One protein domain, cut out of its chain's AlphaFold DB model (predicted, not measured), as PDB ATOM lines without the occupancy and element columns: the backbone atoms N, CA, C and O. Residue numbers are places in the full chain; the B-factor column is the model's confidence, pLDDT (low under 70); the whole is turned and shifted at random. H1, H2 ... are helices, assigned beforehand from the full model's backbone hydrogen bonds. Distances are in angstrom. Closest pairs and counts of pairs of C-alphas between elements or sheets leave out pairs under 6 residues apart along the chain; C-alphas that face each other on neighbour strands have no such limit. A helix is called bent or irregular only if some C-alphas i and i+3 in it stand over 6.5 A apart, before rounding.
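This is residues 21 to 108 of the 114 residues of an uncharacterized protein of Omnitrophica bacterium GWA2_52_8 (UniProt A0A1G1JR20). The domain is a long helical hairpin in which H2, a helix sharply bent near its middle, and H3 run side by side in opposite ways, H3 reaching along both arms of H2. The short helix H1 packs on the first arm, H2a, and the unnamed residues 95 to 108 fold back from the end of H3 towards the middle of the domain. The printed part has 88 residues with three named helices in the order H1, H2, H3 and no named strand; its class is all helix. The whole is compact, with a radius of gyration of the C-alphas of 13.9 A, and its outline is a rod of 44 by 19 by 14 A.

The longest helix, H2, residues 35 to 66, was assigned as one helix by its hydrogen bonds but is bent: C-alphas 51 and 54 are 7.6 A apart. Its arms, H2a, residues 35 to 51, and H2b, residues 54 to 66, are about perpendicular, at 74 degrees. H2b touches H3, residues 71 to 94, the closest C-alphas being those of Ile 57 and Gly 78, 3.8 A apart. They form a helical hairpin, at a shallow tilt of 32 degrees, opposite ways. H3 touches H2a with residues 85 to 93 alone, the closest C-alphas being those of Gly 46 and Gly 89, 3.9 A apart. These two stand at a steep tilt of 43 degrees, opposite ways. H1, residues 28 to 31, touches H2a, the closest C-alphas being those of Trp 29 and Ser 41, 5.1 A apart. H1 is apart from H2b and from H3. In H2a and H3 every O i to N i+4 pair is within hydrogen-bond range, and in H2b 8 of 9 are; H1 is too short for such a pair, and its one O i to N i+3 pair is not within range.

H2a begins at C-alpha 35, at (17.627, -96.198, 188.897), and is 24.1 A long from first to last C-alpha. H2b is 19.9 A long and ends at C-alpha 66, at (-4.085, -100.090, 222.693). H3 is 33.8 A long and ends at C-alpha 94, at (25.633, -94.721, 202.941). H1 is neither bent nor irregular, but only just: C-alphas 28 and 31 are 6.2 A apart.

The two C-alphas farthest apart are those of Thr 34 and Gly 70, at 43.9 A. The printed part has no cut, and the links H1 to H2 and H2 to H3 are tight. After H3, residues 95 to 108 hold no named element; their C-alphas lie 2 to 18 A from the mean of all C-alphas. The mean pLDDT of the printed part is 87.6, and residues 21 to 22 are under 70.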
ATOM      1  N   PRO A  21       8.828-112.233 210.937       67.19
ATOM      2  CA  PRO A  21       7.756-111.611 210.151       67.19
ATOM      3  C   PRO A  21       7.859-110.080 210.090       67.19
ATOM      4  O   PRO A  21       7.460-109.490 209.098       67.19
ATOM      5  N   ALA A  22       8.465-109.449 211.100       68.62
ATOM      6  CA  ALA A  22       8.740-108.018 211.098       68.62
ATOM      7  C   ALA A  22       9.650-107.569 209.937       68.62
ATOM      8  O   ALA A  22       9.506-106.454 209.472       68.62
ATOM      9  N   PHE A  23      10.558-108.410 209.435       75.31
ATOM     10  CA  PHE A  23      11.497-108.081 208.351       75.31
ATOM     11  C   PHE A  23      11.030-108.576 206.972       75.31
ATOM     12  O   PHE A  23      11.803-108.547 206.018       75.31
ATOM     13  N   ALA A  24       9.797-109.081 206.866       75.69
ATOM     14  CA  ALA A  24       9.274-109.630 205.616       75.69
ATOM     15  C   ALA A  24       8.938-108.544 204.578       75.69
ATOM     16  O   ALA A  24       8.862-108.844 203.386       75.69
ATOM     17  N   ASP A  25       8.754-107.300 205.024       82.94
ATOM     18  CA  ASP A  25       8.393-106.185 204.159       82.94
ATOM     19  C   ASP A  25       9.627-105.615 203.452       82.94
ATOM     20  O   ASP A  25      10.601-105.186 204.077       82.94
ATOM     21  N   ALA A  26       9.569-105.599 202.120       85.56
ATOM     22  CA  ALA A  26      10.562-104.916 201.304       85.56
ATOM     23  C   ALA A  26      10.514-103.408 201.573       85.56
ATOM     24  O   ALA A  26       9.441-102.834 201.783       85.56
ATOM     25  N   SER A  27      11.667-102.739 201.506       85.75
ATOM     26  CA  SER A  27      11.687-101.287 201.684       85.75
ATOM     27  C   SER A  27      10.854-100.600 200.584       85.75
ATOM     28  O   SER A  27      11.005-100.955 199.410       85.75
ATOM     29  N   PRO A  28      10.044 -99.567 200.891       87.25
ATOM     30  CA  PRO A  28       9.148 -98.921 199.922       87.25
ATOM     31  C   PRO A  28       9.826 -98.391 198.649       87.25
ATOM     32  O   PRO A  28       9.222 -98.369 197.587       87.25
ATOM     33  N   TRP A  29      11.103 -98.001 198.717       88.31
ATOM     34  CA  TRP A  29      11.854 -97.517 197.550       88.31
ATOM     35  C   TRP A  29      12.157 -98.619 196.515       88.31
ATOM     36  O   TRP A  29      12.556 -98.327 195.387       88.31
ATOM     37  N   THR A  30      11.998 -99.896 196.871       89.25
ATOM     38  CA  THR A  30      12.281-101.017 195.962       89.25
ATOM     39  C   THR A  30      11.292-101.096 194.797       89.25
ATOM     40  O   THR A  30      11.668-101.614 193.741       89.25
ATOM     41  N   SER A  31      10.086-100.532 194.937       90.62
ATOM     42  CA  SER A  31       9.056-100.507 193.890       90.62
ATOM     43  C   SER A  31       9.278 -99.453 192.806       90.62
ATOM     44  O   SER A  31       8.596 -99.495 191.789       90.62
ATOM     45  N   GLU A  32      10.218 -98.523 192.993       91.31
ATOM     46  CA  GLU A  32      10.526 -97.488 191.998       91.31
ATOM     47  C   GLU A  32      11.047 -98.110 190.695       91.31
ATOM     48  O   GLU A  32      11.799 -99.089 190.729       91.31
ATOM     49  N   GLU A  33      10.686 -97.554 189.539       90.06
ATOM     50  CA  GLU A  33      11.014 -98.160 188.241       90.06
ATOM     51  C   GLU A  33      12.427 -97.812 187.763       90.06
ATOM     52  O   GLU A  33      13.168 -98.687 187.301       90.06
ATOM     53  N   THR A  34      12.834 -96.546 187.888       93.69
ATOM     54  CA  THR A  34      14.126 -96.085 187.367       93.69
ATOM     55  C   THR A  34      15.224 -96.138 188.425       93.69
ATOM     56  O   THR A  34      14.983 -96.071 189.628       93.69
ATOM     57  N   TYR A  35      16.481 -96.234 187.986       90.00
ATOM     58  CA  TYR A  35      17.627 -96.198 188.897       90.00
ATOM     59  C   TYR A  35      17.726 -94.867 189.663       90.00
ATOM     60  O   TYR A  35      18.050 -94.858 190.851       90.00
ATOM     61  N   ALA A  36      17.439 -93.745 189.000       91.12
ATOM     62  CA  ALA A  36      17.453 -92.432 189.636       91.12
ATOM     63  C   ALA A  36      16.396 -92.353 190.747       91.12
ATOM     64  O   ALA A  36      16.722 -91.953 191.865       91.12
ATOM     65  N   ASP A  37      15.183 -92.839 190.476       92.38
ATOM     66  CA  ASP A  37      14.098 -92.864 191.460       92.38
ATOM     67  C   ASP A  37      14.424 -93.821 192.611       92.38
ATOM     68  O   ASP A  37      14.354 -93.429 193.772       92.38
ATOM     69  N   LYS A  38      14.923 -95.033 192.321       91.19
ATOM     70  CA  LYS A  38      15.367 -95.990 193.354       91.19
ATOM     71  C   LYS A  38      16.422 -95.390 194.282       91.19
ATOM     72  O   LYS A  38      16.306 -95.506 195.497       91.19
ATOM     73  N   THR A  39      17.465 -94.772 193.731       91.69
ATOM     74  CA  THR A  39      18.572 -94.221 194.534       91.69
ATOM     75  C   THR A  39      18.156 -92.971 195.313       91.69
ATOM     76  O   THR A  39      18.551 -92.821 196.472       91.69
ATOM     77  N   GLY A  40      17.310 -92.112 194.733       92.19
ATOM     78  CA  GLY A  40      16.716 -90.960 195.412       92.19
ATOM     79  C   GLY A  40      15.778 -91.369 196.551       92.19
ATOM     80  O   GLY A  40      15.954 -90.926 197.690       92.19
ATOM     81  N   SER A  41      14.839 -92.277 196.279       92.44
ATOM     82  CA  SER A  41      13.914 -92.820 197.275       92.44
ATOM     83  C   SER A  41      14.650 -93.612 198.361       92.44
ATOM     84  O   SER A  41      14.309 -93.470 199.534       92.44
ATOM     85  N   LYS A  42      15.717 -94.359 198.031       93.31
ATOM     86  CA  LYS A  42      16.577 -95.045 199.015       93.31
ATOM     87  C   LYS A  42      17.323 -94.064 199.921       93.31
ATOM     88  O   LYS A  42      17.407 -94.286 201.129       93.31
ATOM     89  N   LEU A  43      17.842 -92.966 199.368       93.38
ATOM     90  CA  LEU A  43      18.499 -91.924 200.159       93.38
ATOM     91  C   LEU A  43      17.518 -91.284 201.146       93.38
ATOM     92  O   LEU A  43      17.822 -91.181 202.336       93.38
ATOM     93  N   LEU A  44      16.333 -90.897 200.663       93.56
ATOM     94  CA  LEU A  44      15.284 -90.317 201.498       93.56
ATOM     95  C   LEU A  44      14.810 -91.308 202.566       93.56
ATOM     96  O   LEU A  44      14.648 -90.931 203.726       93.56
ATOM     97  N   PHE A  45      14.631 -92.574 202.193       93.00
ATOM     98  CA  PHE A  45      14.300 -93.658 203.110       93.00
ATOM     99  C   PHE A  45      15.349 -93.803 204.215       93.00
ATOM    100  O   PHE A  45      15.000 -93.826 205.396       93.00
ATOM    101  N   GLY A  46      16.634 -93.835 203.856       91.31
ATOM    102  CA  GLY A  46      17.726 -93.893 204.821       91.31
ATOM    103  C   GLY A  46      17.695 -92.710 205.789       91.31
ATOM    104  O   GLY A  46      17.654 -92.910 207.001       91.31
ATOM    105  N   LEU A  47      17.592 -91.482 205.268       94.06
ATOM    106  CA  LEU A  47      17.543 -90.265 206.085       94.06
ATOM    107  C   LEU A  47      16.342 -90.246 207.035       94.06
ATOM    108  O   LEU A  47      16.500 -89.896 208.202       94.06
ATOM    109  N   LYS A  48      15.158 -90.667 206.571       92.44
ATOM    110  CA  LYS A  48      13.963 -90.789 207.421       92.44
ATOM    111  C   LYS A  48      14.215 -91.732 208.594       92.44
ATOM    112  O   LYS A  48      13.959 -91.362 209.735       92.44
ATOM    113  N   ASN A  49      14.763 -92.913 208.326       92.56
ATOM    114  CA  ASN A  49      15.043 -93.910 209.358       92.56
ATOM    115  C   ASN A  49      16.159 -93.470 210.325       92.56
ATOM    116  O   ASN A  49      16.072 -93.736 211.521       92.56
ATOM    117  N   VAL A  50      17.170 -92.728 209.856       93.12
ATOM    118  CA  VAL A  50      18.190 -92.130 210.738       93.12
ATOM    119  C   VAL A  50      17.579 -91.078 211.660       93.12
ATOM    120  O   VAL A  50      17.790 -91.124 212.869       93.12
ATOM    121  N   LEU A  51      16.838 -90.123 211.094       93.00
ATOM    122  CA  LEU A  51      16.357 -88.947 211.823       93.00
ATOM    123  C   LEU A  51      15.169 -89.258 212.734       93.00
ATOM    124  O   LEU A  51      15.048 -88.668 213.808       93.00
ATOM    125  N   PHE A  52      14.304 -90.180 212.313       93.25
ATOM    126  CA  PHE A  52      13.050 -90.481 212.994       93.25
ATOM    127  C   PHE A  52      12.961 -91.913 213.520       93.25
ATOM    128  O   PHE A  52      11.973 -92.236 214.160       93.25
ATOM    129  N   GLY A  53      13.971 -92.770 213.340       87.50
ATOM    130  CA  GLY A  53      13.918 -94.149 213.849       87.50
ATOM    131  C   GLY A  53      13.637 -94.235 215.355       87.50
ATOM    132  O   GLY A  53      12.889 -95.097 215.800       87.50
ATOM    133  N   TRP A  54      14.150 -93.284 216.141       88.62
ATOM    134  CA  TRP A  54      13.930 -93.220 217.590       88.62
ATOM    135  C   TRP A  54      12.472 -92.970 218.002       88.62
ATOM    136  O   TRP A  54      12.104 -93.296 219.131       88.62
ATOM    137  N   THR A  55      11.636 -92.403 217.124       89.94
ATOM    138  CA  THR A  55      10.232 -92.130 217.462       89.94
ATOM    139  C   THR A  55       9.405 -93.411 217.546       89.94
ATOM    140  O   THR A  55       8.352 -93.407 218.185       89.94
ATOM    141  N   ASP A  56       9.913 -94.525 217.007       87.75
ATOM    142  CA  ASP A  56       9.232 -95.818 217.052       87.75
ATOM    143  C   ASP A  56       9.019 -96.344 218.475       87.75
ATOM    144  O   ASP A  56       8.064 -97.073 218.731       87.75
ATOM    145  N   ILE A  57       9.839 -95.896 219.434       88.81
ATOM    146  CA  ILE A  57       9.647 -96.193 220.859       88.81
ATOM    147  C   ILE A  57       8.235 -95.797 221.302       88.81
ATOM    148  O   ILE A  57       7.541 -96.577 221.950       88.81
ATOM    149  N   PHE A  58       7.787 -94.598 220.933       89.06
ATOM    150  CA  PHE A  58       6.474 -94.093 221.334       89.06
ATOM    151  C   PHE A  58       5.350 -94.765 220.547       89.06
ATOM    152  O   PHE A  58       4.315 -95.091 221.131       89.06
ATOM    153  N   ASN A  59       5.573 -95.032 219.257       86.62
ATOM    154  CA  ASN A  59       4.603 -95.720 218.406       86.62
ATOM    155  C   ASN A  59       4.300 -97.123 218.944       86.62
ATOM    156  O   ASN A  59       3.136 -97.474 219.135       86.62
ATOM    157  N   GLN A  60       5.342 -97.896 219.260       86.38
ATOM    158  CA  GLN A  60       5.194 -99.262 219.755       86.38
ATOM    159  C   GLN A  60       4.612 -99.294 221.168       86.38
ATOM    160  O   GLN A  60       3.761-100.133 221.451       86.38
ATOM    161  N   VAL A  61       4.981 -98.360 222.051       86.12
ATOM    162  CA  VAL A  61       4.339 -98.242 223.372       86.12
ATOM    163  C   VAL A  61       2.841 -97.973 223.243       86.12
ATOM    164  O   VAL A  61       2.061 -98.635 223.928       86.12
ATOM    165  N   SER A  62       2.435 -97.054 222.360       86.38
ATOM    166  CA  SER A  62       1.016 -96.762 222.114       86.38
ATOM    167  C   SER A  62       0.286 -97.980 221.550       86.38
ATOM    168  O   SER A  62      -0.716 -98.398 222.117       86.38
ATOM    169  N   LYS A  63       0.831 -98.612 220.502       85.25
ATOM    170  CA  LYS A  63       0.260 -99.809 219.857       85.25
ATOM    171  C   LYS A  63       0.033-100.943 220.857       85.25
ATOM    172  O   LYS A  63      -1.046-101.515 220.926       85.25
ATOM    173  N   TYR A  64       1.035-101.237 221.682       84.88
ATOM    174  CA  TYR A  64       0.942-102.283 222.698       84.88
ATOM    175  C   TYR A  64      -0.053-101.937 223.812       84.88
ATOM    176  O   TYR A  64      -0.787-102.812 224.276       84.88
ATOM    177  N   HIS A  65      -0.117-100.667 224.217       84.06
ATOM    178  CA  HIS A  65      -1.120-100.194 225.167       84.06
ATOM    179  C   HIS A  65      -2.548-100.362 224.618       84.06
ATOM    180  O   HIS A  65      -3.403-100.898 225.324       84.06
ATOM    181  N   ASP A  66      -2.783 -99.980 223.362       87.56
ATOM    182  CA  ASP A  66      -4.085-100.090 222.693       87.56
ATOM    183  C   ASP A  66      -4.497-101.554 222.461       87.56
ATOM    184  O   ASP A  66      -5.663-101.912 222.631       87.56
ATOM    185  N   ASP A  67      -3.529-102.433 222.186       86.00
ATOM    186  CA  ASP A  67      -3.735-103.879 222.035       86.00
ATOM    187  C   ASP A  67      -3.939-104.621 223.376       86.00
ATOM    188  O   ASP A  67      -4.103-105.844 223.398       86.00
ATOM    189  N   GLY A  68      -3.868-103.927 224.520       83.06
ATOM    190  CA  GLY A  68      -3.937-104.536 225.857       83.06
ATOM    191  C   GLY A  68      -2.733-105.426 226.206       83.06
ATOM    192  O   GLY A  68      -2.738-106.136 227.215       83.06
ATOM    193  N   ARG A  69      -1.678-105.393 225.385       71.12
ATOM    194  CA  ARG A  69      -0.424-106.126 225.570       71.12
ATOM    195  C   ARG A  69       0.530-105.198 226.320       71.12
ATOM    196  O   ARG A  69       1.140-104.340 225.715       71.12
ATOM    197  N   GLY A  70       0.613-105.311 227.646       78.06
ATOM    198  CA  GLY A  70       1.245-104.316 228.536       78.06
ATOM    199  C   GLY A  70       2.453-103.532 227.978       78.06
ATOM    200  O   GLY A  70       3.396-104.112 227.441       78.06
ATOM    201  N   GLY A  71       2.457-102.207 228.179       78.25
ATOM    202  CA  GLY A  71       3.375-101.254 227.529       78.25
ATOM    203  C   GLY A  71       4.883-101.476 227.729       78.25
ATOM    204  O   GLY A  71       5.685-100.891 227.008       78.25
ATOM    205  N   VAL A  72       5.296-102.356 228.649       82.75
ATOM    206  CA  VAL A  72       6.700-102.783 228.801       82.75
ATOM    207  C   VAL A  72       7.188-103.558 227.571       82.75
ATOM    208  O   VAL A  72       8.333-103.385 227.161       82.75
ATOM    209  N   PHE A  73       6.323-104.367 226.946       82.38
ATOM    210  CA  PHE A  73       6.660-105.072 225.705       82.38
ATOM    211  C   PHE A  73       6.835-104.091 224.538       82.38
ATOM    212  O   PHE A  73       7.819-104.193 223.809       82.38
ATOM    213  N   GLY A  74       5.967-103.076 224.444       83.44
ATOM    214  CA  GLY A  74       6.095-101.996 223.460       83.44
ATOM    215  C   GLY A  74       7.358-101.147 223.647       83.44
ATOM    216  O   GLY A  74       7.997-100.780 222.669       83.44
ATOM    217  N   LEU A  75       7.780-100.899 224.893       88.25
ATOM    218  CA  LEU A  75       9.051-100.226 225.201       88.25
ATOM    219  C   LEU A  75      10.260-101.036 224.714       88.25
ATOM    220  O   LEU A  75      11.188-100.473 224.131       88.25
ATOM    221  N   GLY A  76      10.254-102.350 224.955       87.44
ATOM    222  CA  GLY A  76      11.320-103.253 224.524       87.44
ATOM    223  C   GLY A  76      11.430-103.334 223.003       87.44
ATOM    224  O   GLY A  76      12.508-103.114 222.452       87.44
ATOM    225  N   GLU A  77      10.310-103.595 222.327       86.38
ATOM    226  CA  GLU A  77      10.275-103.687 220.866       86.38
ATOM    227  C   GLU A  77      10.572-102.343 220.203       86.38
ATOM    228  O   GLU A  77      11.405-102.279 219.306       86.38
ATOM    229  N   GLY A  78       9.996-101.249 220.700       87.31
ATOM    230  CA  GLY A  78      10.258 -99.911 220.178       87.31
ATOM    231  C   GLY A  78      11.711 -99.465 220.355       87.31
ATOM    232  O   GLY A  78      12.275 -98.837 219.462       87.31
ATOM    233  N   THR A  79      12.369 -99.833 221.461       90.44
ATOM    234  CA  THR A  79      13.807 -99.554 221.649       90.44
ATOM    235  C   THR A  79      14.659-100.358 220.670       90.44
ATOM    236  O   THR A  79      15.617 -99.831 220.102       90.44
ATOM    237  N   TRP A  80      14.317-101.629 220.449       89.69
ATOM    238  CA  TRP A  80      15.001-102.465 219.468       89.69
ATOM    239  C   TRP A  80      14.824-101.926 218.045       89.69
ATOM    240  O   TRP A  80      15.814-101.713 217.343       89.69
ATOM    241  N   ASN A  81      13.588-101.624 217.647       89.00
ATOM    242  CA  ASN A  81      13.272-101.046 216.348       89.00
ATOM    243  C   ASN A  81      13.965 -99.701 216.143       89.00
ATOM    244  O   ASN A  81      14.537 -99.485 215.082       89.00
ATOM    245  N   ALA A  82      14.018 -98.838 217.159       89.88
ATOM    246  CA  ALA A  82      14.745 -97.576 217.080       89.88
ATOM    247  C   ALA A  82      16.220 -97.772 216.706       89.88
ATOM    248  O   ALA A  82      16.727 -97.099 215.808       89.88
ATOM    249  N   LEU A  83      16.902 -98.730 217.341       90.31
ATOM    250  CA  LEU A  83      18.292 -99.054 217.009       90.31
ATOM    251  C   LEU A  83      18.420 -99.606 215.585       90.31
ATOM    252  O   LEU A  83      19.310 -99.182 214.842       90.31
ATOM    253  N   VAL A  84      17.537-100.529 215.196       90.38
ATOM    254  CA  VAL A  84      17.555-101.155 213.866       90.38
ATOM    255  C   VAL A  84      17.234-100.141 212.766       90.38
ATOM    256  O   VAL A  84      17.924-100.128 211.750       90.38
ATOM    257  N   TYR A  85      16.261 -99.253 212.962       91.69
ATOM    258  CA  TYR A  85      15.928 -98.179 212.027       91.69
ATOM    259  C   TYR A  85      17.062 -97.176 211.905       91.69
ATOM    260  O   TYR A  85      17.446 -96.849 210.789       91.69
ATOM    261  N   THR A  86      17.673 -96.731 213.004       90.31
ATOM    262  CA  THR A  86      18.803 -95.802 212.902       90.31
ATOM    263  C   THR A  86      19.997 -96.452 212.199       90.31
ATOM    264  O   THR A  86      20.545 -95.866 211.266       90.31
ATOM    265  N   ALA A  87      20.383 -97.675 212.578       90.88
ATOM    266  CA  ALA A  87      21.503 -98.379 211.948       90.88
ATOM    267  C   ALA A  87      21.221 -98.718 210.475       90.88
ATOM    268  O   ALA A  87      22.049 -98.472 209.598       90.88
ATOM    269  N   GLY A  88      20.028 -99.239 210.195       89.69
ATOM    270  CA  GLY A  88      19.546 -99.532 208.853       89.69
ATOM    271  C   GLY A  88      19.459 -98.281 207.988       89.69
ATOM    272  O   GLY A  88      19.919 -98.288 206.850       89.69
ATOM    273  N   GLY A  89      18.969 -97.177 208.547       90.44
ATOM    274  CA  GLY A  89      18.934 -95.871 207.907       90.44
ATOM    275  C   GLY A  89      20.326 -95.390 207.508       90.44
ATOM    276  O   GLY A  89      20.521 -94.992 206.362       90.44
ATOM    277  N   VAL A  90      21.319 -95.511 208.402       92.56
ATOM    278  CA  VAL A  90      22.720 -95.179 208.091       92.56
ATOM    279  C   VAL A  90      23.228 -96.031 206.930       92.56
ATOM    280  O   VAL A  90      23.841 -95.494 206.008       92.56
ATOM    281  N   LEU A  91      22.955 -97.339 206.931       91.75
ATOM    282  CA  LEU A  91      23.363 -98.231 205.844       91.75
ATOM    283  C   LEU A  91      22.676 -97.878 204.521       91.75
ATOM    284  O   LEU A  91      23.345 -97.826 203.489       91.75
ATOM    285  N   HIS A  92      21.374 -97.591 204.529       90.38
ATOM    286  CA  HIS A  92      20.625 -97.175 203.339       90.38
ATOM    287  C   HIS A  92      21.127 -95.836 202.790       90.38
ATOM    288  O   HIS A  92      21.358 -95.734 201.588       90.38
ATOM    289  N   THR A  93      21.390 -94.849 203.651       92.25
ATOM    290  CA  THR A  93      21.978 -93.555 203.266       92.25
ATOM    291  C   THR A  93      23.402 -93.710 202.742       92.25
ATOM    292  O   THR A  93      23.739 -93.107 201.731       92.25
ATOM    293  N   ALA A  94      24.248 -94.526 203.375       91.56
ATOM    294  CA  ALA A  94      25.633 -94.721 202.941       91.56
ATOM    295  C   ALA A  94      25.733 -95.525 201.637       91.56
ATOM    296  O   ALA A  94      26.645 -95.311 200.844       91.56
ATOM    297  N   THR A  95      24.789 -96.440 201.404       91.12
ATOM    298  CA  THR A  95      24.737 -97.309 200.219       91.12
ATOM    299  C   THR A  95      23.653 -96.891 199.229       91.12
ATOM    300  O   THR A  95      23.202 -97.717 198.436       91.12
ATOM    301  N   PHE A  96      23.212 -95.627 199.254       91.69
ATOM    302  CA  PHE A  96      22.062 -95.169 198.463       91.69
ATOM    303  C   PHE A  96      22.240 -95.385 196.952       91.69
ATOM    304  O   PHE A  96      21.268 -95.629 196.249       91.69
ATOM    305  N   PHE A  97      23.485 -95.357 196.467       86.94
ATOM    306  CA  PHE A  97      23.863 -95.606 195.073       86.94
ATOM    307  C   PHE A  97      23.889 -97.096 194.691       86.94
ATOM    308  O   PHE A  97      24.039 -97.439 193.525       86.94
ATOM    309  N   ILE A  98      23.770 -98.008 195.656       89.19
ATOM    310  CA  ILE A  98      23.708 -99.449 195.408       89.19
ATOM    311  C   ILE A  98      22.247 -99.880 195.582       89.19
ATOM    312  O   ILE A  98      21.737 -99.784 196.700       89.19
ATOM    313  N   PRO A  99      21.558-100.394 194.547       83.31
ATOM    314  CA  PRO A  99      20.149-100.789 194.620       83.31
ATOM    315  C   PRO A  99      19.981-102.166 195.290       83.31
ATOM    316  O   PRO A  99      19.380-103.081 194.738       83.31
ATOM    317  N   VAL A 100      20.564-102.326 196.477       85.50
ATOM    318  CA  VAL A 100      20.433-103.508 197.336       85.50
ATOM    319  C   VAL A 100      19.572-103.137 198.529       85.50
ATOM    320  O   VAL A 100      19.823-102.113 199.173       85.50
ATOM    321  N   ASP A 101      18.568-103.968 198.797       85.25
ATOM    322  CA  ASP A 101      17.685-103.796 199.939       85.25
ATOM    323  C   ASP A 101      18.237-104.473 201.191       85.25
ATOM    324  O   ASP A 101      18.759-105.588 201.150       85.25
ATOM    325  N   ILE A 102      18.126-103.751 202.299       84.62
ATOM    326  CA  ILE A 102      18.392-104.242 203.644       84.62
ATOM    327  C   ILE A 102      17.050-104.090 204.358       84.62
ATOM    328  O   ILE A 102      16.723-102.960 204.741       84.62
ATOM    329  N   PRO A 103      16.254-105.167 204.471       84.00
ATOM    330  CA  PRO A 103      14.911-105.070 205.017       84.00
ATOM    331  C   PRO A 103      14.977-104.536 206.446       84.00
ATOM    332  O   PRO A 103      15.827-104.947 207.244       84.00
ATOM    333  N   LEU A 104      14.096-103.588 206.743       86.19
ATOM    334  CA  LEU A 104      13.897-103.046 208.082       86.19
ATOM    335  C   LEU A 104      12.579-103.587 208.646       86.19
ATOM    336  O   LEU A 104      11.697-103.941 207.862       86.19
ATOM    337  N   PRO A 105      12.425-103.640 209.980       84.50
ATOM    338  CA  PRO A 105      11.154-103.987 210.602       84.50
ATOM    339  C   PRO A 105       9.992-103.166 210.018       84.50
ATOM    340  O   PRO A 105      10.154-101.972 209.787       84.50
ATOM    341  N   GLU A 106       8.851-103.794 209.736       82.88
ATOM    342  CA  GLU A 106       7.625-103.157 209.221       82.88
ATOM    343  C   GLU A 106       7.849-102.246 207.986       82.88
ATOM    344  O   GLU A 106       7.108-101.287 207.756       82.88
ATOM    345  N   GLY A 107       8.904-102.506 207.199       83.62
ATOM    346  CA  GLY A 107       9.281-101.699 206.037       83.62
ATOM    347  C   GLY A 107       9.949-100.356 206.371       83.62
ATOM    348  O   GLY A 107      10.160 -99.551 205.466       83.62
ATOM    349  N   GLY A 108      10.322-100.109 207.633       86.06
ATOM    350  CA  GLY A 108      10.949 -98.877 208.124       86.06
ATOM    351  C   GLY A 108       9.969 -97.877 208.749       86.06
ATOM    352  O   GLY A 108       8.763 -98.102 208.822       86.06
TER     353      GLY A 108